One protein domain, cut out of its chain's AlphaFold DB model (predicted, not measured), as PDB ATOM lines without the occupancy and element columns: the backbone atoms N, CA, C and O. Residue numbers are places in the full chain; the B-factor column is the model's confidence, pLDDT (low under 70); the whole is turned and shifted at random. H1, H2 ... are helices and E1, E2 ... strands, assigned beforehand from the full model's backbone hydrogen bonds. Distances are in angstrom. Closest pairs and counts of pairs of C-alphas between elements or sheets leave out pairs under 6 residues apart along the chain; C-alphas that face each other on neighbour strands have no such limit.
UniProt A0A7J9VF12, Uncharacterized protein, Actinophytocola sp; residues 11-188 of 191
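This is residues 11 to 188 of the 191 residues of an uncharacterized protein of Actinophytocola sp (UniProt A0A7J9VF12). Picture two sheets set like an open V, the sheet E1 E4 E5 E6 and the sheet E2 E3 E9 E8 E7, with H3 between them over a face of each; H1 covers the other face of the sheet E1 E4 E5 E6. The long helix H2 grazes the sheet E2 E3 E9 E8 E7 with its residues 61 to 65 and then sticks out as an arm, where residues 66 to 78 and 80 to 86 stand free, while the short H4 packs beside the edge strand E1. The printed part has 178 residues with four named helices and nine named strands, in the order H1 E1 E2 H2 E3 H3 E4 E5 E6 E7 E8 E9 H4. The sheet E1 E4 E5 E6 is antiparallel and the sheet E2 E3 E9 E8 E7 mixed. The class is mixed, helices and strands; the whole is compact, with a radius of gyration of the C-alphas of 17.2 A and spans of 51 by 41 by 28 A.

Start with H1, residues 11 to 23, and the twisted sheet of E1, 28 to 32, E4, 123 to 127, E5, 131 to 136, and E6, 144 to 150. H1 is on this sheet at a height of 8.7 A, over E4 and E5 and slantwise to the strands; its closest C-alphas to E1 are Arg 16 and Val 29, 6.2 A. Look for N 30 and O 125 at 2.8 A between E1 and E4, N 124 and O 135 at 2.8 A between E4 and E5, and N 134 and O 147 at 2.8 A between E5 and E6. E4 E5 E6 form a meander, each strand the antiparallel neighbour of the one before. On the opposite face from H1 you find H3, residues 108 to 118, at a height of 9.9 A, along the strands: three layers, helices on both faces. Its closest C-alphas to E6 are Leu 112 and Trp 147, 6.8 A. H3 is also on the second sheet, E2, 37 to 41, E3, 99 to 103, E9, 171 to 174, E8, 163 to 165, and E7, 156 to 158, at a height of 8.9 A; the C-alphas of Val 101 and Val 110 are the closest of E3 and H3, 6.7 A. Here the helix on one face makes two layers. E2 and E3 are parallel, with N 40 and O 101 at 2.8 A, and with H2, residues 55 to 83, they make a strand-helix-strand unit, two parallel neighbour strands with a helix between, its crossover right-handed. E7 E8 E9 form the second meander; check N 100 and O 173 of E3 and E9, 2.8 A, N 164 and O 172 of E8 and E9, 2.9 A, and N 156 and O 165 of E7 and E8, 2.8 A. H4, residues 178 to 186, comes closest to E1 at the C-alphas of Leu 30 and Glu 180, 6.9 A. In H1, H3 and H4 every O i to N i+4 pair is within hydrogen-bond range; in H2, 22 of 25 are.

Find C-alpha 11 at (135.721, 100.840, 99.307); H1 runs 18.0 A from there to C-alpha 23. H2 begins at C-alpha 55, (131.892, 83.864, 143.154), and runs 40.4 A, with a kink of 38 degrees near residue 70. H3 spans 15.8 A, E5 16.3 A and E6 16.8 A. H4 ends at C-alpha 186, (116.608, 94.720, 98.713).

The C-alphas of Ser 21 and Phe 56 are the two farthest apart, 51.5 A. The printed part has no cut. The links E2 to H2, 13 residues, and H2 to E3, 15 residues, are long. The mean pLDDT of the printed part is 72.6; look for values under 70 in 62 residues, among them 51 to 97.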
ATOM      1  N   THR A  11     135.205 101.723  98.259       80.88
ATOM      2  CA  THR A  11     135.721 100.840  99.307       80.88
ATOM      3  C   THR A  11     134.929  99.534  99.420       80.88
ATOM      4  O   THR A  11     135.521  98.465  99.537       80.88
ATOM      5  N   ARG A  12     133.590  99.577  99.335       83.50
ATOM      6  CA  ARG A  12     132.737  98.375  99.391       83.50
ATOM      7  C   ARG A  12     133.005  97.457  98.206       83.50
ATOM      8  O   ARG A  12     133.132  96.249  98.386       83.50
ATOM      9  N   GLU A  13     133.068  98.026  97.007       85.00
ATOM     10  CA  GLU A  13     133.299  97.250  95.790       85.00
ATOM     11  C   GLU A  13     134.712  96.658  95.776       85.00
ATOM     12  O   GLU A  13     134.865  95.480  95.463       85.00
ATOM     13  N   ALA A  14     135.720  97.412  96.225       85.75
ATOM     14  CA  ALA A  14     137.085  96.914  96.382       85.75
ATOM     15  C   ALA A  14     137.171  95.738  97.373       85.75
ATOM     16  O   ALA A  14     137.784  94.712  97.069       85.75
ATOM     17  N   VAL A  15     136.508  95.840  98.535       87.38
ATOM     18  CA  VAL A  15     136.406  94.737  99.510       87.38
ATOM     19  C   VAL A  15     135.721  93.528  98.869       87.38
ATOM     20  O   VAL A  15     136.228  92.409  98.955       87.38
ATOM     21  N   ARG A  16     134.593  93.747  98.184       89.31
ATOM     22  CA  ARG A  16     133.818  92.684  97.538       89.31
ATOM     23  C   ARG A  16     134.623  91.953  96.469       89.31
ATOM     24  O   ARG A  16     134.640  90.724  96.467       89.31
ATOM     25  N   GLN A  17     135.293  92.685  95.583       88.94
ATOM     26  CA  GLN A  17     136.109  92.115  94.513       88.94
ATOM     27  C   GLN A  17     137.296  91.335  95.076       88.94
ATOM     28  O   GLN A  17     137.509  90.192  94.676       88.94
ATOM     29  N   ARG A  18     138.016  91.894  96.060       88.56
ATOM     30  CA  ARG A  18     139.144  91.208  96.709       88.56
ATOM     31  C   ARG A  18     138.709  89.880  97.326       88.56
ATOM     32  O   ARG A  18     139.345  88.859  97.080       88.56
ATOM     33  N   LEU A  19     137.610  89.881  98.081       90.38
ATOM     34  CA  LEU A  19     137.109  88.669  98.732       90.38
ATOM     35  C   LEU A  19     136.531  87.666  97.738       90.38
ATOM     36  O   LEU A  19     136.768  86.475  97.890       90.38
ATOM     37  N   THR A  20     135.840  88.129  96.695       90.50
ATOM     38  CA  THR A  20     135.310  87.247  95.644       90.50
ATOM     39  C   THR A  20     136.445  86.524  94.917       90.50
ATOM     40  O   THR A  20     136.373  85.316  94.708       90.50
ATOM     41  N   SER A  21     137.533  87.232  94.602       89.88
ATOM     42  CA  SER A  21     138.732  86.639  93.999       89.88
ATOM     43  C   SER A  21     139.451  85.680  94.951       89.88
ATOM     44  O   SER A  21     139.889  84.610  94.532       89.88
ATOM     45  N   GLN A  22     139.554  86.033  96.237       91.00
ATOM     46  CA  GLN A  22     140.243  85.217  97.239       91.00
ATOM     47  C   GLN A  22     139.469  83.939  97.599       91.00
ATOM     48  O   GLN A  22     140.076  82.882  97.753       91.00
ATOM     49  N   TRP A  23     138.145  84.025  97.734       90.88
ATOM     50  CA  TRP A  23     137.281  82.900  98.105       90.88
ATOM     51  C   TRP A  23     136.800  82.088  96.904       90.88
ATOM     52  O   TRP A  23     136.311  80.980  97.082       90.88
ATOM     53  N   ARG A  24     136.941  82.625  95.682       91.38
ATOM     54  CA  ARG A  24     136.382  82.049  94.444       91.38
ATOM     55  C   ARG A  24     134.863  81.841  94.517       91.38
ATOM     56  O   ARG A  24     134.305  80.987  93.834       91.38
ATOM     57  N   GLU A  25     134.191  82.653  95.326       90.94
ATOM     58  CA  GLU A  25     132.749  82.631  95.566       90.94
ATOM     59  C   GLU A  25     132.210  84.059  95.602       90.94
ATOM     60  O   GLU A  25     132.920  84.985  95.990       90.94
ATOM     61  N   LYS A  26     130.928  84.250  95.266       88.00
ATOM     62  CA  LYS A  26     130.273  85.553  95.436       88.00
ATOM     63  C   LYS A  26     130.251  85.934  96.917       88.00
ATOM     64  O   LYS A  26     129.727  85.189  97.747       88.00
ATOM     65  N   ALA A  27     130.826  87.093  97.222       88.56
ATOM     66  CA  ALA A  27     130.809  87.679  98.551       88.56
ATOM     67  C   ALA A  27     129.825  88.853  98.599       88.56
ATOM     68  O   ALA A  27     129.846  89.726  97.729       88.56
ATOM     69  N   SER A  28     129.031  88.916  99.661       88.19
ATOM     70  CA  SER A  28     128.306  90.127 100.037       88.19
ATOM     71  C   SER A  28     129.013  90.846 101.168       88.19
ATOM     72  O   SER A  28     129.709  90.236 101.982       88.19
ATOM     73  N   VAL A  29     128.847  92.165 101.187       87.81
ATOM     74  CA  VAL A  29     129.583  93.075 102.059       87.81
ATOM     75  C   VAL A  29     128.611  94.072 102.672       87.81
ATOM     76  O   VAL A  29     127.825  94.705 101.968       87.81
ATOM     77  N   LEU A  30     128.701  94.231 103.986       85.75
ATOM     78  CA  LEU A  30     127.874  95.126 104.777       85.75
ATOM     79  C   LEU A  30     128.768  96.006 105.648       85.75
ATOM     80  O   LEU A  30     129.559  95.503 106.449       85.75
ATOM     81  N   ALA A  31     128.629  97.322 105.498       82.06
ATOM     82  CA  ALA A  31     129.305  98.264 106.377       82.06
ATOM     83  C   ALA A  31     128.623  98.259 107.742       82.06
ATOM     84  O   ALA A  31     127.392  98.281 107.824       82.06
ATOM     85  N   PHE A  32     129.399  98.318 108.818       76.50
ATOM     86  CA  PHE A  32     128.838  98.639 110.123       76.50
ATOM     87  C   PHE A  32     129.681  99.712 110.818       76.50
ATOM     88  O   PHE A  32     130.914  99.650 110.820       76.50
ATOM     89  N   PRO A  33     129.037 100.743 111.393       66.44
ATOM     90  CA  PRO A  33     129.753 101.771 112.124       66.44
ATOM     91  C   PRO A  33     130.361 101.173 113.394       66.44
ATOM     92  O   PRO A  33     129.683 100.487 114.163       66.44
ATOM     93  N   ARG A  34     131.635 101.481 113.657       67.25
ATOM     94  CA  ARG A  34     132.229 101.199 114.965       67.25
ATOM     95  C   ARG A  34     131.469 101.995 116.019       67.25
ATOM     96  O   ARG A  34     131.282 103.205 115.892       67.25
ATOM     97  N   GLY A  35     131.139 101.343 117.116       65.25
ATOM     98  CA  GLY A  35     130.936 102.062 118.360       65.25
ATOM     99  C   GLY A  35     131.062 101.131 119.546       65.25
ATOM    100  O   GLY A  35     131.917 100.245 119.534       65.25
ATOM    101  N   ALA A  36     130.317 101.404 120.612       64.56
ATOM    102  CA  ALA A  36     130.575 100.776 121.897       64.56
ATOM    103  C   ALA A  36     130.345  99.258 121.826       64.56
ATOM    104  O   ALA A  36     129.247  98.800 121.502       64.56
ATOM    105  N   VAL A  37     131.387  98.494 122.161       74.06
ATOM    106  CA  VAL A  37     131.286  97.050 122.376       74.06
ATOM    107  C   VAL A  37     130.797  96.820 123.802       74.06
ATOM    108  O   VAL A  37     131.389  97.335 124.752       74.06
ATOM    109  N   VAL A  38     129.711  96.068 123.958       75.44
ATOM    110  CA  VAL A  38     129.123  95.728 125.253       75.44
ATOM    111  C   VAL A  38     129.161  94.223 125.454       75.44
ATOM    112  O   VAL A  38     128.583  93.475 124.670       75.44
ATOM    113  N   TYR A  39     129.811  93.798 126.535       74.31
ATOM    114  CA  TYR A  39     130.016  92.392 126.866       74.31
ATOM    115  C   TYR A  39     128.965  91.905 127.872       74.31
ATOM    116  O   TYR A  39     128.870  92.418 128.989       74.31
ATOM    117  N   TYR A  40     128.216  90.872 127.499       76.44
ATOM    118  CA  TYR A  40     127.394  90.039 128.378       76.44
ATOM    119  C   TYR A  40     128.031  88.655 128.480       76.44
ATOM    120  O   TYR A  40     127.503  87.650 128.010       76.44
ATOM    121  N   VAL A  41     129.221  88.640 129.074       75.56
ATOM    122  CA  VAL A  41     130.061  87.452 129.212       75.56
ATOM    123  C   VAL A  41     130.246  87.159 130.689       75.56
ATOM    124  O   VAL A  41     130.510  88.074 131.479       75.56
ATOM    125  N   SER A  42     130.092  85.896 131.077       69.12
ATOM    126  CA  SER A  42     130.304  85.477 132.461       69.12
ATOM    127  C   SER A  42     131.742  85.790 132.886       69.12
ATOM    128  O   SER A  42     132.703  85.433 132.216       69.12
ATOM    129  N   GLY A  43     131.910  86.516 133.995       67.12
ATOM    130  CA  GLY A  43     133.244  86.891 134.479       67.12
ATOM    131  C   GLY A  43     133.879  88.117 133.808       67.12
ATOM    132  O   GLY A  43     134.991  88.477 134.189       67.12
ATOM    133  N   ARG A  44     133.179  88.821 132.904       71.38
ATOM    134  CA  ARG A  44     133.600  90.136 132.379       71.38
ATOM    135  C   ARG A  44     132.572  91.228 132.665       71.38
ATOM    136  O   ARG A  44     131.365  91.001 132.680       71.38
ATOM    137  N   LYS A  45     133.065  92.445 132.910       70.94
ATOM    138  CA  LYS A  45     132.249  93.654 133.029       70.94
ATOM    139  C   LYS A  45     131.722  94.025 131.644       70.94
ATOM    140  O   LYS A  45     132.308  93.661 130.629       70.94
ATOM    141  N   ARG A  46     130.677  94.857 131.596       68.38
ATOM    142  CA  ARG A  46     130.076  95.341 130.337       68.38
ATOM    143  C   ARG A  46     131.057  96.043 129.391       68.38
ATOM    144  O   ARG A  46     130.812  96.063 128.195       68.38
ATOM    145  N   ASN A  47     132.158  96.585 129.910       67.81
ATOM    146  CA  ASN A  47     133.230  97.224 129.140       67.81
ATOM    147  C   ASN A  47     134.332  96.244 128.668       67.81
ATOM    148  O   ASN A  47     135.337  96.683 128.115       67.81
ATOM    149  N   GLY A  48     134.180  94.941 128.920       61.31
ATOM    150  CA  GLY A  48     135.133  93.900 128.531       61.31
ATOM    151  C   GLY A  48     136.283  93.669 129.513       61.31
ATOM    152  O   GLY A  48     137.111  92.800 129.265       61.31
ATOM    153  N   THR A  49     136.351  94.400 130.634       74.38
ATOM    154  CA  THR A  49     137.367  94.128 131.669       74.38
ATOM    155  C   THR A  49     137.005  92.884 132.489       74.38
ATOM    156  O   THR A  49     135.833  92.718 132.838       74.38
ATOM    157  N   PRO A  50     137.969  92.007 132.824       72.06
ATOM    158  CA  PRO A  50     137.700  90.841 133.660       72.06
ATOM    159  C   PRO A  50     137.225  91.273 135.057       72.06
ATOM    160  O   PRO A  50     137.773  92.201 135.660       72.06
ATOM    161  N   LEU A  51     136.183  90.624 135.588       64.12
ATOM    162  CA  LEU A  51     135.804  90.793 136.990       64.12
ATOM    163  C   LEU A  51     136.886  90.144 137.855       64.12
ATOM    164  O   LEU A  51     137.146  88.948 137.728       64.12
ATOM    165  N   LYS A  52     137.449  90.905 138.802       56.66
ATOM    166  CA  LYS A  52     138.141  90.306 139.950       56.66
ATOM    167  C   LYS A  52     137.178  89.310 140.606       56.66
ATOM    168  O   LYS A  52     136.029  89.646 140.894       56.66
ATOM    169  N   SER A  53     137.638  88.071 140.743       47.94
ATOM    170  CA  SER A  53     136.829  86.891 141.031       47.94
ATOM    171  C   SER A  53     136.152  86.980 142.396       47.94
ATOM    172  O   SER A  53     136.767  86.678 143.416       47.94
ATOM    173  N   ASN A  54     134.874  87.348 142.425       59.25
ATOM    174  CA  ASN A  54     134.026  87.080 143.578       59.25
ATOM    175  C   ASN A  54     132.893  86.134 143.130       59.25
ATOM    176  O   ASN A  54     132.091  86.527 142.275       59.25
ATOM    177  N   PRO A  55     132.839  84.882 143.625       61.41
ATOM    178  CA  PRO A  55     131.892  83.864 143.154       61.41
ATOM    179  C   PRO A  55     130.421  84.274 143.329       61.41
ATOM    180  O   PRO A  55     129.581  83.898 142.514       61.41
ATOM    181  N   PHE A  56     130.117  85.128 144.308       65.19
ATOM    182  CA  PHE A  56     128.772  85.659 144.537       65.19
ATOM    183  C   PHE A  56     128.268  86.550 143.385       65.19
ATOM    184  O   PHE A  56     127.140  86.405 142.914       65.19
ATOM    185  N   LEU A  57     129.133  87.424 142.854       61.12
ATOM    186  CA  LEU A  57     128.790  88.299 141.724       61.12
ATOM    187  C   LEU A  57     128.586  87.510 140.421       61.12
ATOM    188  O   LEU A  57     127.803  87.942 139.575       61.12
ATOM    189  N   ARG A  58     129.229  86.341 140.266       59.09
ATOM    190  CA  ARG A  58     128.969  85.428 139.135       59.09
ATOM    191  C   ARG A  58     127.541  84.881 139.181       59.09
ATOM    192  O   ARG A  58     126.870  84.897 138.156       59.09
ATOM    193  N   GLY A  59     127.062  84.459 140.354       59.53
ATOM    194  CA  GLY A  59     125.689  83.967 140.532       59.53
ATOM    195  C   GLY A  59     124.633  85.025 140.196       59.53
ATOM    196  O   GLY A  59     123.699  84.758 139.440       59.53
ATOM    197  N   LEU A  60     124.836  86.260 140.665       61.50
ATOM    198  CA  LEU A  60     123.935  87.378 140.372       61.50
ATOM    199  C   LEU A  60     123.904  87.729 138.873       61.50
ATOM    200  O   LEU A  60     122.860  88.099 138.336       61.50
ATOM    201  N   GLN A  61     125.040  87.588 138.180       58.28
ATOM    202  CA  GLN A  61     125.138  87.829 136.742       58.28
ATOM    203  C   GLN A  61     124.322  86.811 135.932       58.28
ATOM    204  O   GLN A  61     123.643  87.214 134.991       58.28
ATOM    205  N   TYR A  62     124.327  85.526 136.305       59.34
ATOM    206  CA  TYR A  62     123.496  84.513 135.639       59.34
ATOM    207  C   TYR A  62     122.001  84.820 135.771       59.34
ATOM    208  O   TYR A  62     121.265  84.735 134.787       59.34
ATOM    209  N   LEU A  63     121.573  85.262 136.955       57.72
ATOM    210  CA  LEU A  63     120.189  85.667 137.206       57.72
ATOM    211  C   LEU A  63     119.808  86.916 136.398       57.72
ATOM    212  O   LEU A  63     118.764  86.945 135.756       57.72
ATOM    213  N   ALA A  64     120.685  87.922 136.349       56.06
ATOM    214  CA  ALA A  64     120.452  89.140 135.575       56.06
ATOM    215  C   ALA A  64     120.414  88.893 134.055       56.06
ATOM    216  O   ALA A  64     119.606  89.507 133.362       56.06
ATOM    217  N   VAL A  65     121.253  87.994 133.525       57.12
ATOM    218  CA  VAL A  65     121.251  87.620 132.097       57.12
ATOM    219  C   VAL A  65     119.993  86.822 131.743       57.12
ATOM    220  O   VAL A  65     119.372  87.109 130.721       57.12
ATOM    221  N   GLY A  66     119.570  85.889 132.602       52.09
ATOM    222  CA  GLY A  66     118.333  85.124 132.411       52.09
ATOM    223  C   GLY A  66     117.077  86.000 132.453       52.09
ATOM    224  O   GLY A  66     116.234  85.918 131.562       52.09
ATOM    225  N   VAL A  67     116.980  86.906 133.431       54.00
ATOM    226  CA  VAL A  67     115.836  87.822 133.570       54.00
ATOM    227  C   VAL A  67     115.819  88.873 132.452       54.00
ATOM    228  O   VAL A  67     114.753  89.184 131.925       54.00
ATOM    229  N   TYR A  68     116.975  89.385 132.012       48.69
ATOM    230  CA  TYR A  68     117.017  90.357 130.911       48.69
ATOM    231  C   TYR A  68     116.683  89.723 129.554       48.69
ATOM    232  O   TYR A  68     116.013  90.364 128.752       48.69
ATOM    233  N   ALA A  69     117.055  88.465 129.295       53.53
ATOM    234  CA  ALA A  69     116.634  87.765 128.078       53.53
ATOM    235  C   ALA A  69     115.102  87.630 127.978       53.53
ATOM    236  O   ALA A  69     114.551  87.682 126.882       53.53
ATOM    237  N   ILE A  70     114.417  87.516 129.120       51.38
ATOM    238  CA  ILE A  70     112.955  87.396 129.200       51.38
ATOM    239  C   ILE A  70     112.271  88.773 129.124       51.38
ATOM    240  O   ILE A  70     111.255  88.915 128.453       51.38
ATOM    241  N   VAL A  71     112.831  89.803 129.772       47.44
ATOM    242  CA  VAL A  71     112.187  91.128 129.898       47.44
ATOM    243  C   VAL A  71     112.599  92.113 128.797       47.44
ATOM    244  O   VAL A  71     111.792  92.932 128.365       47.44
ATOM    245  N   ALA A  72     113.833  92.050 128.294       48.38
ATOM    246  CA  ALA A  72     114.306  92.969 127.259       48.38
ATOM    247  C   ALA A  72     113.899  92.550 125.845       48.38
ATOM    248  O   ALA A  72     113.811  93.404 124.966       48.38
ATOM    249  N   PHE A  73     113.614  91.263 125.628       46.38
ATOM    250  CA  PHE A  73     113.148  90.751 124.341       46.38
ATOM    251  C   PHE A  73     111.802  91.381 123.915       46.38
ATOM    252  O   PHE A  73     111.741  91.912 122.806       46.38
ATOM    253  N   PRO A  74     110.771  91.483 124.783       44.75
ATOM    254  CA  PRO A  74     109.564  92.246 124.472       44.75
ATOM    255  C   PRO A  74     109.829  93.743 124.297       44.75
ATOM    256  O   PRO A  74     109.304  94.346 123.372       44.75
ATOM    257  N   VAL A  75     110.661  94.358 125.144       48.66
ATOM    258  CA  VAL A  75     110.874  95.818 125.121       48.66
ATOM    259  C   VAL A  75     111.631  96.272 123.868       48.66
ATOM    260  O   VAL A  75     111.319  97.326 123.325       48.66
ATOM    261  N   ILE A  76     112.584  95.484 123.364       53.31
ATOM    262  CA  ILE A  76     113.317  95.785 122.121       53.31
ATOM    263  C   ILE A  76     112.423  95.579 120.890       53.31
ATOM    264  O   ILE A  76     112.472  96.393 119.970       53.31
ATOM    265  N   VAL A  77     111.569  94.549 120.886       50.72
ATOM    266  CA  VAL A  77     110.567  94.339 119.826       50.72
ATOM    267  C   VAL A  77     109.531  95.463 119.841       50.72
ATOM    268  O   VAL A  77     109.235  96.030 118.797       50.72
ATOM    269  N   VAL A  78     109.044  95.856 121.019       47.41
ATOM    270  CA  VAL A  78     108.088  96.958 121.180       47.41
ATOM    271  C   VAL A  78     108.720  98.299 120.802       47.41
ATOM    272  O   VAL A  78     108.083  99.065 120.095       47.41
ATOM    273  N   LEU A  79     109.978  98.580 121.156       47.34
ATOM    274  CA  LEU A  79     110.682  99.789 120.695       47.34
ATOM    275  C   LEU A  79     110.943  99.782 119.181       47.34
ATOM    276  O   LEU A  79     110.884 100.839 118.561       47.34
ATOM    277  N   GLY A  80     111.191  98.614 118.582       47.41
ATOM    278  CA  GLY A  80     111.289  98.457 117.129       47.41
ATOM    279  C   GLY A  80     109.956  98.672 116.404       47.41
ATOM    280  O   GLY A  80     109.948  99.246 115.322       47.41
ATOM    281  N   VAL A  81     108.836  98.275 117.018       48.78
ATOM    282  CA  VAL A  81     107.471  98.477 116.493       48.78
ATOM    283  C   VAL A  81     106.960  99.904 116.750       48.78
ATOM    284  O   VAL A  81     106.260 100.467 115.916       48.78
ATOM    285  N   LEU A  82     107.345 100.541 117.861       42.25
ATOM    286  CA  LEU A  82     107.010 101.942 118.165       42.25
ATOM    287  C   LEU A  82     107.721 102.930 117.223       42.25
ATOM    288  O   LEU A  82     107.196 104.016 116.972       42.25
ATOM    289  N   ASP A  83     108.881 102.551 116.677       41.38
ATOM    290  CA  ASP A  83     109.584 103.318 115.640       41.38
ATOM    291  C   ASP A  83     108.811 103.313 114.302       41.38
ATOM    292  O   ASP A  83     108.785 104.336 113.616       41.38
ATOM    293  N   ASP A  84     108.095 102.225 113.974       47.34
ATOM    294  CA  ASP A  84     107.161 102.163 112.831       47.34
ATOM    295  C   ASP A  84     105.887 103.006 113.066       47.34
ATOM    296  O   ASP A  84     105.167 103.327 112.121       47.34
ATOM    297  N   TRP A  85     105.617 103.414 114.313       43.62
ATOM    298  CA  TRP A  85     104.484 104.268 114.709       43.62
ATOM    299  C   TRP A  85     104.871 105.731 114.988       43.62
ATOM    300  O   TRP A  85     104.045 106.518 115.448       43.62
ATOM    301  N   GLY A  86     106.104 106.139 114.667       39.62
ATOM    302  CA  GLY A  86     106.494 107.554 114.639       39.62
ATOM    303  C   GLY A  86     106.833 108.186 115.994       39.62
ATOM    304  O   GLY A  86     106.909 109.413 116.089       39.62
ATOM    305  N   ILE A  87     107.089 107.392 117.037       41.97
ATOM    306  CA  ILE A  87     107.511 107.928 118.338       41.97
ATOM    307  C   ILE A  87     109.025 108.165 118.326       41.97
ATOM    308  O   ILE A  87     109.832 107.240 118.314       41.97
ATOM    309  N   GLN A  88     109.423 109.439 118.316       40.81
ATOM    310  CA  GLN A  88     110.818 109.863 118.186       40.81
ATOM    311  C   GLN A  88     111.657 109.502 119.419       40.81
ATOM    312  O   GLN A  88     111.718 110.239 120.403       40.81
ATOM    313  N   VAL A  89     112.386 108.390 119.334       45.38
ATOM    314  CA  VAL A  89     113.462 108.066 120.278       45.38
ATOM    315  C   VAL A  89     114.662 108.998 120.005       45.38
ATOM    316  O   VAL A  89     115.032 109.190 118.840       45.38
ATOM    317  N   PRO A  90     115.298 109.607 121.027       38.16
ATOM    318  CA  PRO A  90     116.310 110.648 120.832       38.16
ATOM    319  C   PRO A  90     117.486 110.207 119.942       38.16
ATOM    320  O   PRO A  90     118.197 109.237 120.213       38.16
ATOM    321  N   ALA A  91     117.743 111.005 118.898       41.25
ATOM    322  CA  ALA A  91     118.693 110.757 117.806       41.25
ATOM    323  C   ALA A  91     120.156 110.504 118.229       41.25
ATOM    324  O   ALA A  91     120.962 110.026 117.428       41.25
ATOM    325  N   ARG A  92     120.521 110.797 119.483       37.88
ATOM    326  CA  ARG A  92     121.885 110.610 120.003       37.88
ATOM    327  C   ARG A  92     122.261 109.132 120.159       37.88
ATOM    328  O   ARG A  92     123.423 108.796 119.967       37.88
ATOM    329  N   ALA A  93     121.289 108.253 120.414       40.88
ATOM    330  CA  ALA A  93     121.514 106.806 120.500       40.88
ATOM    331  C   ALA A  93     121.626 106.123 119.119       40.88
ATOM    332  O   ALA A  93     122.225 105.057 119.013       40.88
ATOM    333  N   ARG A  94     121.106 106.749 118.047       42.31
ATOM    334  CA  ARG A  94     121.121 106.203 116.674       42.31
ATOM    335  C   ARG A  94     122.476 106.302 115.960       42.31
ATOM    336  O   ARG A  94     122.673 105.606 114.970       42.31
ATOM    337  N   LYS A  95     123.400 107.164 116.412       40.81
ATOM    338  CA  LYS A  95     124.663 107.443 115.691       40.81
ATOM    339  C   LYS A  95     125.876 106.619 116.132       40.81
ATOM    340  O   LYS A  95     126.818 106.515 115.354       40.81
ATOM    341  N   SER A  96     125.889 106.028 117.327       52.28
ATOM    342  CA  SER A  96     126.986 105.140 117.729       52.28
ATOM    343  C   SER A  96     126.580 103.702 117.436       52.28
ATOM    344  O   SER A  96     125.714 103.169 118.130       52.28
ATOM    345  N   GLY A  97     127.178 103.068 116.426       61.94
ATOM    346  CA  GLY A  97     127.002 101.629 116.230       61.94
ATOM    347  C   GLY A  97     127.287 100.894 117.540       61.94
ATOM    348  O   GLY A  97     128.271 101.184 118.208       61.94
ATOM    349  N   ARG A  98     126.411 100.004 117.991       71.50
ATOM    350  CA  ARG A  98     126.663  99.196 119.184       71.50
ATOM    351  C   ARG A  98     126.932  97.770 118.744       71.50
ATOM    352  O   ARG A  98     126.198  97.245 117.908       71.50
ATOM    353  N   VAL A  99     127.969  97.167 119.311       77.69
ATOM    354  CA  VAL A  99     128.237  95.736 119.164       77.69
ATOM    355  C   VAL A  99     127.951  95.095 120.511       77.69
ATOM    356  O   VAL A  99     128.524  95.494 121.519       77.69
ATOM    357  N   VAL A 100     127.025  94.149 120.561       80.62
ATOM    358  CA  VAL A 100     126.670  93.426 121.780       80.62
ATOM    359  C   VAL A 100     127.167  92.001 121.646       80.62
ATOM    360  O   VAL A 100     126.870  91.344 120.655       80.62
ATOM    361  N   VAL A 101     127.914  91.524 122.638       81.69
ATOM    362  CA  VAL A 101     128.367  90.135 122.691       81.69
ATOM    363  C   VAL A 101     127.739  89.400 123.851       81.69
ATOM    364  O   VAL A 101     127.707  89.918 124.965       81.69
ATOM    365  N   THR A 102     127.306  88.174 123.587       78.94
ATOM    366  CA  THR A 102     126.762  87.252 124.581       78.94
ATOM    367  C   THR A 102     127.443  85.903 124.408       78.94
ATOM    368  O   THR A 102     127.470  85.361 123.306       78.94
ATOM    369  N   GLY A 103     127.997  85.343 125.480       81.50
ATOM    370  CA  GLY A 103     128.680  84.051 125.424       81.50
ATOM    371  C   GLY A 103     129.470  83.743 126.690       81.50
ATOM    372  O   GLY A 103     129.513  84.550 127.620       81.50
ATOM    373  N   ALA A 104     130.091  82.567 126.725       77.12
ATOM    374  CA  ALA A 104     131.042  82.212 127.773       77.12
ATOM    375  C   ALA A 104     132.390  82.917 127.555       77.12
ATOM    376  O   ALA A 104     132.755  83.243 126.422       77.12
ATOM    377  N   ASP A 105     133.139  83.149 128.635       75.75
ATOM    378  CA  ASP A 105     134.510  83.648 128.512       75.75
ATOM    379  C   ASP A 105     135.356  82.644 127.716       75.75
ATOM    380  O   ASP A 105     135.272  81.436 127.931       75.75
ATOM    381  N   GLY A 106     136.130  83.149 126.756       76.94
ATOM    382  CA  GLY A 106     136.905  82.325 125.828       76.94
ATOM    383  C   GLY A 106     136.157  81.820 124.588       76.94
ATOM    384  O   GLY A 106     136.799  81.180 123.756       76.94
ATOM    385  N   SER A 107     134.863  82.123 124.413       83.31
ATOM    386  CA  SER A 107     134.155  81.772 123.175       83.31
ATOM    387  C   SER A 107     134.688  82.539 121.961       83.31
ATOM    388  O   SER A 107     135.231  83.644 122.073       83.31
ATOM    389  N   GLU A 108     134.494  81.975 120.768       85.38
ATOM    390  CA  GLU A 108     134.904  82.606 119.505       85.38
ATOM    391  C   GLU A 108     134.197  83.950 119.267       85.38
ATOM    392  O   GLU A 108     134.791  84.881 118.722       85.38
ATOM    393  N   ALA A 109     132.966  84.100 119.765       84.75
ATOM    394  CA  ALA A 109     132.246  85.370 119.765       84.75
ATOM    395  C   ALA A 109     132.976  86.451 120.583       84.75
ATOM    396  O   ALA A 109     133.081  87.598 120.149       84.75
ATOM    397  N   VAL A 110     133.509  86.087 121.757       84.19
ATOM    398  CA  VAL A 110     134.260  87.011 122.619       84.19
ATOM    399  C   VAL A 110     135.590  87.382 121.975       84.19
ATOM    400  O   VAL A 110     135.916  88.569 121.914       84.19
ATOM    401  N   ARG A 111     136.306  86.396 121.418       85.38
ATOM    402  CA  ARG A 111     137.561  86.609 120.679       85.38
ATOM    403  C   ARG A 111     137.370  87.571 119.511       85.38
ATOM    404  O   ARG A 111     138.133  88.523 119.391       85.38
ATOM    405  N   LEU A 112     136.312  87.385 118.716       86.81
ATOM    406  CA  LEU A 112     135.931  88.324 117.661       86.81
ATOM    407  C   LEU A 112     135.808  89.745 118.216       86.81
ATOM    408  O   LEU A 112     136.411  90.669 117.681       86.81
ATOM    409  N   THR A 113     135.017  89.942 119.272       84.50
ATOM    410  CA  THR A 113     134.782  91.290 119.804       84.50
ATOM    411  C   THR A 113     135.997  91.939 120.440       84.50
ATOM    412  O   THR A 113     136.129  93.161 120.343       84.50
ATOM    413  N   ASP A 114     136.887  91.149 121.036       84.25
ATOM    414  CA  ASP A 114     138.168  91.640 121.532       84.25
ATOM    415  C   ASP A 114     139.003  92.172 120.351       84.25
ATOM    416  O   ASP A 114     139.455  93.318 120.396       84.25
ATOM    417  N   THR A 115     139.067  91.433 119.236       84.12
ATOM    418  CA  THR A 115     139.716  91.892 117.997       84.12
ATOM    419  C   THR A 115     139.052  93.149 117.418       84.12
ATOM    420  O   THR A 115     139.730  94.086 116.997       84.12
ATOM    421  N   LEU A 116     137.715  93.229 117.428       83.00
ATOM    422  CA  LEU A 116     136.987  94.405 116.929       83.00
ATOM    423  C   LEU A 116     137.217  95.659 117.771       83.00
ATOM    424  O   LEU A 116     137.127  96.775 117.256       83.00
ATOM    425  N   ARG A 117     137.506  95.499 119.065       78.44
ATOM    426  CA  ARG A 117     137.834  96.621 119.951       78.44
ATOM    427  C   ARG A 117     139.156  97.281 119.546       78.44
ATOM    428  O   ARG A 117     139.284  98.502 119.679       78.44
ATOM    429  N   GLU A 118     140.102  96.485 119.062       77.50
ATOM    430  CA  GLU A 118     141.448  96.909 118.662       77.50
ATOM    431  C   GLU A 118     141.510  97.387 117.204       77.50
ATOM    432  O   GLU A 118     142.338  98.230 116.870       77.50
ATOM    433  N   ALA A 119     140.595  96.917 116.354       72.38
ATOM    434  CA  ALA A 119     140.565  97.231 114.930       72.38
ATOM    435  C   ALA A 119     140.290  98.715 114.605       72.38
ATOM    436  O   ALA A 119     139.588  99.432 115.329       72.38
ATOM    437  N   GLU A 120     140.819  99.170 113.466       64.88
ATOM    438  CA  GLU A 120     140.713 100.550 112.982       64.88
ATOM    439  C   GLU A 120     139.283 100.964 112.588       64.88
ATOM    440  O   GLU A 120     138.330 100.178 112.581       64.88
ATOM    441  N   ARG A 121     139.111 102.259 112.303       65.75
ATOM    442  CA  ARG A 121     137.827 102.834 111.880       65.75
ATOM    443  C   ARG A 121     137.505 102.341 110.458       65.75
ATOM    444  O   ARG A 121     138.391 102.309 109.617       65.75
ATOM    445  N   SER A 122     136.236 101.985 110.227       78.19
ATOM    446  CA  SER A 122     135.678 101.368 109.002       78.19
ATOM    447  C   SER A 122     135.823  99.845 108.930       78.19
ATOM    448  O   SER A 122     136.783  99.301 108.384       78.19
ATOM    449  N   LEU A 123     134.817  99.161 109.482       84.88
ATOM    450  CA  LEU A 123     134.707  97.707 109.497       84.88
ATOM    451  C   LEU A 123     133.551  97.240 108.610       84.88
ATOM    452  O   LEU A 123     132.492  97.868 108.528       84.88
ATOM    453  N   TRP A 124     133.775  96.102 107.971       87.19
ATOM    454  CA  TRP A 124     132.886  95.510 106.990       87.19
ATOM    455  C   TRP A 124     132.678  94.041 107.331       87.19
ATOM    456  O   TRP A 124     133.646  93.287 107.438       87.19
ATOM    457  N   VAL A 125     131.426  93.620 107.497       88.44
ATOM    458  CA  VAL A 125     131.093  92.197 107.591       88.44
ATOM    459  C   VAL A 125     130.889  91.667 106.191       88.44
ATOM    460  O   VAL A 125     130.097  92.202 105.416       88.44
ATOM    461  N   CYS A 126     131.618  90.609 105.881       89.94
ATOM    462  CA  CYS A 126     131.626  89.991 104.574       89.94
ATOM    463  C   CYS A 126     131.247  88.522 104.715       89.94
ATOM    464  O   CYS A 126     131.722  87.845 105.627       89.94
ATOM    465  N   TRP A 127     130.400  88.013 103.827       91.00
ATOM    466  CA  TRP A 127     129.997  86.610 103.860       91.00
ATOM    467  C   TRP A 127     129.799  86.035 102.463       91.00
ATOM    468  O   TRP A 127     129.408  86.742 101.536       91.00
ATOM    469  N   SER A 128     130.042  84.733 102.342       89.62
ATOM    470  CA  SER A 128     129.733  83.914 101.169       89.62
ATOM    471  C   SER A 128     128.945  82.665 101.587       89.62
ATOM    472  O   SER A 128     128.403  82.592 102.699       89.62
ATOM    473  N   HIS A 129     128.840  81.667 100.707       86.19
ATOM    474  CA  HIS A 129     128.200  80.399 101.044       86.19
ATOM    475  C   HIS A 129     129.022  79.548 102.022       86.19
ATOM    476  O   HIS A 129     128.434  78.807 102.804       86.19
ATOM    477  N   SER A 130     130.344  79.698 102.060       86.75
ATOM    478  CA  SER A 130     131.224  78.915 102.941       86.75
ATOM    479  C   SER A 130     132.063  79.767 103.907       86.75
ATOM    480  O   SER A 130     132.581  79.239 104.897       86.75
ATOM    481  N   HIS A 131     132.120  81.088 103.699       89.88
ATOM    482  CA  HIS A 131     132.994  81.999 104.441       89.88
ATOM    483  C   HIS A 131     132.232  83.113 105.168       89.88
ATOM    484  O   HIS A 131     131.181  83.583 104.721       89.88
ATOM    485  N   VAL A 132     132.788  83.568 106.294       91.25
ATOM    486  CA  VAL A 132     132.446  84.842 106.943       91.25
ATOM    487  C   VAL A 132     133.740  85.511 107.387       91.25
ATOM    488  O   VAL A 132     134.612  84.868 107.965       91.25
ATOM    489  N   ALA A 133     133.864  86.808 107.140       91.00
ATOM    490  CA  ALA A 133     134.997  87.601 107.581       91.00
ATOM    491  C   ALA A 133     134.566  88.978 108.063       91.00
ATOM    492  O   ALA A 133     133.538  89.514 107.647       91.00
ATOM    493  N   ILE A 134     135.410  89.569 108.901       89.44
ATOM    494  CA  ILE A 134     135.387  90.998 109.166       89.44
ATOM    495  C   ILE A 134     136.635  91.613 108.555       89.44
ATOM    496  O   ILE A 134     137.755  91.167 108.810       89.44
ATOM    497  N   VAL A 135     136.423  92.645 107.750       88.44
ATOM    498  CA  VAL A 135     137.464  93.366 107.027       88.44
ATOM    499  C   VAL A 135     137.508  94.802 107.522       88.44
ATOM    500  O   VAL A 135     136.475  95.453 107.650       88.44
ATOM    501  N   SER A 136     138.707  95.297 107.800       86.38
ATOM    502  CA  SER A 136     138.965  96.715 107.996       86.38
ATOM    503  C   SER A 136     139.414  97.295 106.663       86.38
ATOM    504  O   SER A 136     140.312  96.755 106.018       86.38
ATOM    505  N   ALA A 137     138.743  98.352 106.221       81.94
ATOM    506  CA  ALA A 137     139.104  99.059 105.002       81.94
ATOM    507  C   ALA A 137     138.790 100.542 105.188       81.94
ATOM    508  O   ALA A 137     137.620 100.929 105.264       81.94
ATOM    509  N   ALA A 138     139.846 101.347 105.285       75.31
ATOM    510  CA  ALA A 138     139.766 102.799 105.232       75.31
ATOM    511  C   ALA A 138     139.624 103.268 103.774       75.31
ATOM    512  O   ALA A 138     139.975 102.541 102.843       75.31
ATOM    513  N   GLU A 139     139.122 104.485 103.563       70.06
ATOM    514  CA  GLU A 139     139.076 105.069 102.218       70.06
ATOM    515  C   GLU A 139     140.495 105.177 101.640       70.06
ATOM    516  O   GLU A 139     141.382 105.759 102.259       70.06
ATOM    517  N   GLY A 140     140.717 104.563 100.473       66.56
ATOM    518  CA  GLY A 140     142.022 104.525  99.801       66.56
ATOM    519  C   GLY A 140     143.047 103.546 100.394       66.56
ATOM    520  O   GLY A 140     144.128 103.405  99.831       66.56
ATOM    521  N   GLY A 141     142.727 102.857 101.495       71.12
ATOM    522  CA  GLY A 141     143.588 101.837 102.099       71.12
ATOM    523  C   GLY A 141     143.332 100.435 101.544       71.12
ATOM    524  O   GLY A 141     142.232 100.119 101.085       71.12
ATOM    525  N   GLU A 142     144.335  99.557 101.625       79.00
ATOM    526  CA  GLU A 142     144.141  98.149 101.279       79.00
ATOM    527  C   GLU A 142     143.224  97.437 102.291       79.00
ATOM    528  O   GLU A 142     143.472  97.508 103.499       79.00
ATOM    529  N   PRO A 143     142.199  96.689 101.833       84.88
ATOM    530  CA  PRO A 143     141.349  95.921 102.731       84.88
ATOM    531  C   PRO A 143     142.128  94.835 103.480       84.88
ATOM    532  O   PRO A 143     142.713  93.939 102.867       84.88
ATOM    533  N   ARG A 144     142.074  94.866 104.813       84.94
ATOM    534  CA  ARG A 144     142.720  93.887 105.692       84.94
ATOM    535  C   ARG A 144     141.683  93.032 106.408       84.94
ATOM    536  O   ARG A 144     140.797  93.547 107.085       84.94
ATOM    537  N   ILE A 145     141.822  91.713 106.310       88.19
ATOM    538  CA  ILE A 145     141.002  90.774 107.082       88.19
ATOM    539  C   ILE A 145     141.434  90.853 108.548       88.19
ATOM    540  O   ILE A 145     142.587  90.585 108.878       88.19
ATOM    541  N   VAL A 146     140.504  91.241 109.416       88.00
ATOM    542  CA  VAL A 146     140.718  91.343 110.867       88.00
ATOM    543  C   VAL A 146     140.286  90.059 111.567       88.00
ATOM    544  O   VAL A 146     140.866  89.657 112.569       88.00
ATOM    545  N   TRP A 147     139.262  89.401 111.026       90.38
ATOM    546  CA  TRP A 147     138.785  88.115 111.506       90.38
ATOM    547  C   TRP A 147     138.187  87.309 110.358       90.38
ATOM    548  O   TRP A 147     137.626  87.877 109.420       90.38
ATOM    549  N   TYR A 148     138.289  85.988 110.444       91.25
ATOM    550  CA  TYR A 148     137.813  85.070 109.420       91.25
ATOM    551  C   TYR A 148     137.392  83.734 110.032       91.25
ATOM    552  O   TYR A 148     138.087  83.194 110.891       91.25
ATOM    553  N   ALA A 149     136.287  83.183 109.536       89.44
ATOM    554  CA  ALA A 149     135.842  81.827 109.815       89.44
ATOM    555  C   ALA A 149     135.274  81.171 108.553       89.44
ATOM    556  O   ALA A 149     134.657  81.816 107.701       89.44
ATOM    557  N   SER A 150     135.453  79.856 108.454       90.56
ATOM    558  CA  SER A 150     134.937  79.048 107.347       90.56
ATOM    559  C   SER A 150     134.593  77.635 107.801       90.56
ATOM    560  O   SER A 150     135.010  77.202 108.879       90.56
ATOM    561  N   GLY A 151     133.809  76.930 106.983       84.56
ATOM    562  CA  GLY A 151     133.432  75.542 107.243       84.56
ATOM    563  C   GLY A 151     132.609  75.376 108.533       84.56
ATOM    564  O   GLY A 151     131.725  76.196 108.790       84.56
ATOM    565  N   PRO A 152     132.857  74.340 109.355       79.56
ATOM    566  CA  PRO A 152     132.027  74.028 110.527       79.56
ATOM    567  C   PRO A 152     132.139  75.058 111.660       79.56
ATOM    568  O   PRO A 152     131.230  75.175 112.477       79.56
ATOM    569  N   SER A 153     133.219  75.842 111.691       77.69
ATOM    570  CA  SER A 153     133.425  76.918 112.670       77.69
ATOM    571  C   SER A 153     132.763  78.235 112.253       77.69
ATOM    572  O   SER A 153     132.897  79.250 112.938       77.69
ATOM    573  N   ARG A 154     132.072  78.249 111.107       86.50
ATOM    574  CA  ARG A 154     131.399  79.432 110.586       86.50
ATOM    575  C   ARG A 154     130.167  79.762 111.442       86.50
ATOM    576  O   ARG A 154     129.260  78.935 111.541       86.50
ATOM    577  N   PRO A 155     130.051  80.991 111.974       87.81
ATOM    578  CA  PRO A 155     128.823  81.412 112.624       87.81
ATOM    579  C   PRO A 155     127.687  81.556 111.608       87.81
ATOM    580  O   PRO A 155     127.868  82.018 110.474       87.81
ATOM    581  N   LYS A 156     126.475  81.222 112.043       86.50
ATOM    582  CA  LYS A 156     125.252  81.513 111.306       86.50
ATOM    583  C   LYS A 156     125.029  83.021 111.315       86.50
ATOM    584  O   LYS A 156     124.799  83.612 112.368       86.50
ATOM    585  N   LEU A 157     125.081  83.629 110.135       84.88
ATOM    586  CA  LEU A 157     124.765  85.038 109.947       84.88
ATOM    587  C   LEU A 157     123.269  85.196 109.667       84.88
ATOM    588  O   LEU A 157     122.716  84.521 108.800       84.88
ATOM    589  N   LYS A 158     122.630  86.126 110.375       83.06
ATOM    590  CA  LYS A 158     121.315  86.670 110.036       83.06
ATOM    591  C   LYS A 158     121.505  88.108 109.548       83.06
ATOM    592  O   LYS A 158     121.614  88.998 110.387       83.06
ATOM    593  N   PRO A 159     121.577  88.359 108.228       74.50
ATOM    594  CA  PRO A 159     121.945  89.674 107.696       74.50
ATOM    595  C   PRO A 159     120.978  90.798 108.088       74.50
ATOM    596  O   PRO A 159     121.420  91.912 108.337       74.50
ATOM    597  N   LEU A 160     119.675  90.503 108.168       71.81
ATOM    598  CA  LEU A 160     118.640  91.483 108.528       71.81
ATOM    599  C   LEU A 160     118.677  91.864 110.010       71.81
ATOM    600  O   LEU A 160     118.531  93.036 110.345       71.81
ATOM    601  N   ASP A 161     118.905  90.876 110.875       69.25
ATOM    602  CA  ASP A 161     119.025  91.090 112.320       69.25
ATOM    603  C   ASP A 161     120.443  91.558 112.694       69.25
ATOM    604  O   ASP A 161     120.694  92.023 113.801       69.25
ATOM    605  N   THR A 162     121.393  91.452 111.760       79.50
ATOM    606  CA  THR A 162     122.823  91.723 111.951       79.50
ATOM    607  C   THR A 162     123.452  90.923 113.094       79.50
ATOM    608  O   THR A 162     124.329  91.396 113.823       79.50
ATOM    609  N   VAL A 163     123.002  89.678 113.240       83.19
ATOM    610  CA  VAL A 163     123.447  88.776 114.304       83.19
ATOM    611  C   VAL A 163     124.310  87.663 113.732       83.19
ATOM    612  O   VAL A 163     123.923  86.988 112.774       83.19
ATOM    613  N   LEU A 164     125.463  87.443 114.357       85.06
ATOM    614  CA  LEU A 164     126.297  86.259 114.189       85.06
ATOM    615  C   LEU A 164     126.031  85.306 115.355       85.06
ATOM    616  O   LEU A 164     126.045  85.737 116.506       85.06
ATOM    617  N   ILE A 165     125.777  84.032 115.063       86.75
ATOM    618  CA  ILE A 165     125.467  83.000 116.061       86.75
ATOM    619  C   ILE A 165     126.424  81.823 115.873       86.75
ATOM    620  O   ILE A 165     126.456  81.228 114.797       86.75
ATOM    621  N   TRP A 166     127.176  81.471 116.909       87.50
ATOM    622  CA  TRP A 166     128.082  80.322 116.917       87.50
ATOM    623  C   TRP A 166     127.360  79.042 117.352       87.50
ATOM    624  O   TRP A 166     126.245  79.078 117.878       87.50
ATOM    625  N   SER A 167     127.993  77.894 117.101       85.25
ATOM    626  CA  SER A 167     127.463  76.566 117.447       85.25
ATOM    627  C   SER A 167     127.326  76.340 118.956       85.25
ATOM    628  O   SER A 167     126.450  75.592 119.378       85.25
ATOM    629  N   ASP A 168     128.131  77.029 119.764       80.25
ATOM    630  CA  ASP A 168     128.056  77.059 121.230       80.25
ATOM    631  C   ASP A 168     126.916  77.953 121.765       80.25
ATOM    632  O   ASP A 168     126.740  78.099 122.973       80.25
ATOM    633  N   GLY A 169     126.138  78.571 120.871       79.56
ATOM    634  CA  GLY A 169     125.058  79.488 121.215       79.56
ATOM    635  C   GLY A 169     125.518  80.910 121.537       79.56
ATOM    636  O   GLY A 169     124.662  81.756 121.814       79.56
ATOM    637  N   ALA A 170     126.823  81.202 121.469       83.31
ATOM    638  CA  ALA A 170     127.335  82.558 121.604       83.31
ATOM    639  C   ALA A 170     126.869  83.431 120.431       83.31
ATOM    640  O   ALA A 170     126.634  82.948 119.318       83.31
ATOM    641  N   LYS A 171     126.691  84.730 120.684       85.00
ATOM    642  CA  LYS A 171     126.112  85.673 119.722       85.00
ATOM    643  C   LYS A 171     126.834  87.006 119.731       85.00
ATOM    644  O   LYS A 171     127.210  87.505 120.791       85.00
ATOM    645  N   VAL A 172     126.957  87.593 118.548       83.50
ATOM    646  CA  VAL A 172     127.402  88.974 118.343       83.50
ATOM    647  C   VAL A 172     126.306  89.690 117.571       83.50
ATOM    648  O   VAL A 172     126.001  89.313 116.442       83.50
ATOM    649  N   GLU A 173     125.721  90.717 118.169       82.31
ATOM    650  CA  GLU A 173     124.730  91.579 117.533       82.31
ATOM    651  C   GLU A 173     125.390  92.905 117.175       82.31
ATOM    652  O   GLU A 173     126.029  93.541 118.015       82.31
ATOM    653  N   MET A 174     125.247  93.331 115.927       79.25
ATOM    654  CA  MET A 174     125.834  94.574 115.439       79.25
ATOM    655  C   MET A 174     124.732  95.555 115.061       79.25
ATOM    656  O   MET A 174     123.717  95.186 114.485       79.25
ATOM    657  N   SER A 175     124.935  96.834 115.346       73.88
ATOM    658  CA  SER A 175     124.000  97.868 114.904       73.88
ATOM    659  C   SER A 175     124.405  98.386 113.529       73.88
ATOM    660  O   SER A 175     125.490  98.948 113.378       73.88
ATOM    661  N   ILE A 176     123.514  98.256 112.549       73.75
ATOM    662  CA  ILE A 176     123.669  98.846 111.214       73.75
ATOM    663  C   ILE A 176     122.770 100.057 111.019       73.75
ATOM    664  O   ILE A 176     121.711 100.186 111.645       73.75
ATOM    665  N   SER A 177     123.211 100.946 110.128       70.50
ATOM    666  CA  SER A 177     122.425 102.102 109.712       70.50
ATOM    667  C   SER A 177     121.170 101.654 108.955       70.50
ATOM    668  O   SER A 177     121.125 100.567 108.377       70.50
ATOM    669  N   GLN A 178     120.144 102.506 108.938       68.94
ATOM    670  CA  GLN A 178     118.906 102.207 108.217       68.94
ATOM    671  C   GLN A 178     119.154 101.998 106.712       68.94
ATOM    672  O   GLN A 178     118.604 101.075 106.125       68.94
ATOM    673  N   ALA A 179     120.063 102.780 106.118       69.75
ATOM    674  CA  ALA A 179     120.443 102.640 104.713       69.75
ATOM    675  C   ALA A 179     121.035 101.252 104.393       69.75
ATOM    676  O   ALA A 179     120.741 100.683 103.343       69.75
ATOM    677  N   GLU A 180     121.828 100.680 105.306       74.62
ATOM    678  CA  GLU A 180     122.358  99.318 105.152       74.62
ATOM    679  C   GLU A 180     121.265  98.257 105.327       74.62
ATOM    680  O   GLU A 180     121.240  97.285 104.574       74.62
ATOM    681  N   ARG A 181     120.312  98.450 106.252       72.94
ATOM    682  CA  ARG A 181     119.157  97.539 106.385       72.94
ATOM    683  C   ARG A 181     118.333  97.493 105.111       72.94
ATOM    684  O   ARG A 181     117.994  96.409 104.645       72.94
ATOM    685  N   ASP A 182     118.044  98.656 104.537       73.19
ATOM    686  CA  ASP A 182     117.284  98.755 103.294       73.19
ATOM    687  C   ASP A 182     118.040  98.094 102.136       73.19
ATOM    688  O   ASP A 182     117.431  97.442 101.286       73.19
ATOM    689  N   HIS A 183     119.372  98.192 102.127       73.31
ATOM    690  CA  HIS A 183     120.215  97.502 101.157       73.31
ATOM    691  C   HIS A 183     120.138  95.974 101.299       73.31
ATOM    692  O   HIS A 183     119.870  95.279 100.320       73.31
ATOM    693  N   VAL A 184     120.297  95.444 102.515       78.75
ATOM    694  CA  VAL A 184     120.185  94.000 102.786       78.75
ATOM    695  C   VAL A 184     118.783  93.481 102.473       78.75
ATOM    696  O   VAL A 184     118.647  92.392 101.914       78.75
ATOM    697  N   ARG A 185     117.742  94.263 102.789       77.75
ATOM    698  CA  ARG A 185     116.343  93.934 102.484       77.75
ATOM    699  C   ARG A 185     116.117  93.844 100.975       77.75
ATOM    700  O   ARG A 185     115.522  92.874 100.524       77.75
ATOM    701  N   LYS A 186     116.655  94.783 100.187       76.56
ATOM    702  CA  LYS A 186     116.608  94.720  98.713       76.56
ATOM    703  C   LYS A 186     117.375  93.519  98.147       76.56
ATOM    704  O   LYS A 186     116.937  92.934  97.165       76.56
ATOM    705  N   ALA A 187     118.483  93.131  98.776       71.25
ATOM    706  CA  ALA A 187     119.285  91.969  98.386       71.25
ATOM    707  C   ALA A 187     118.752  90.623  98.935       71.25
ATOM    708  O   ALA A 187     119.364  89.578  98.708       71.25
ATOM    709  N   ASN A 188     117.635  90.619  99.682       71.38
ATOM    710  CA  ASN A 188     117.095  89.445 100.385       71.38
ATOM    711  C   ASN A 188     118.127  88.704 101.267       71.38
ATOM    712  O   ASN A 188     118.029  87.493 101.467       71.38
TER     713      ASN A 188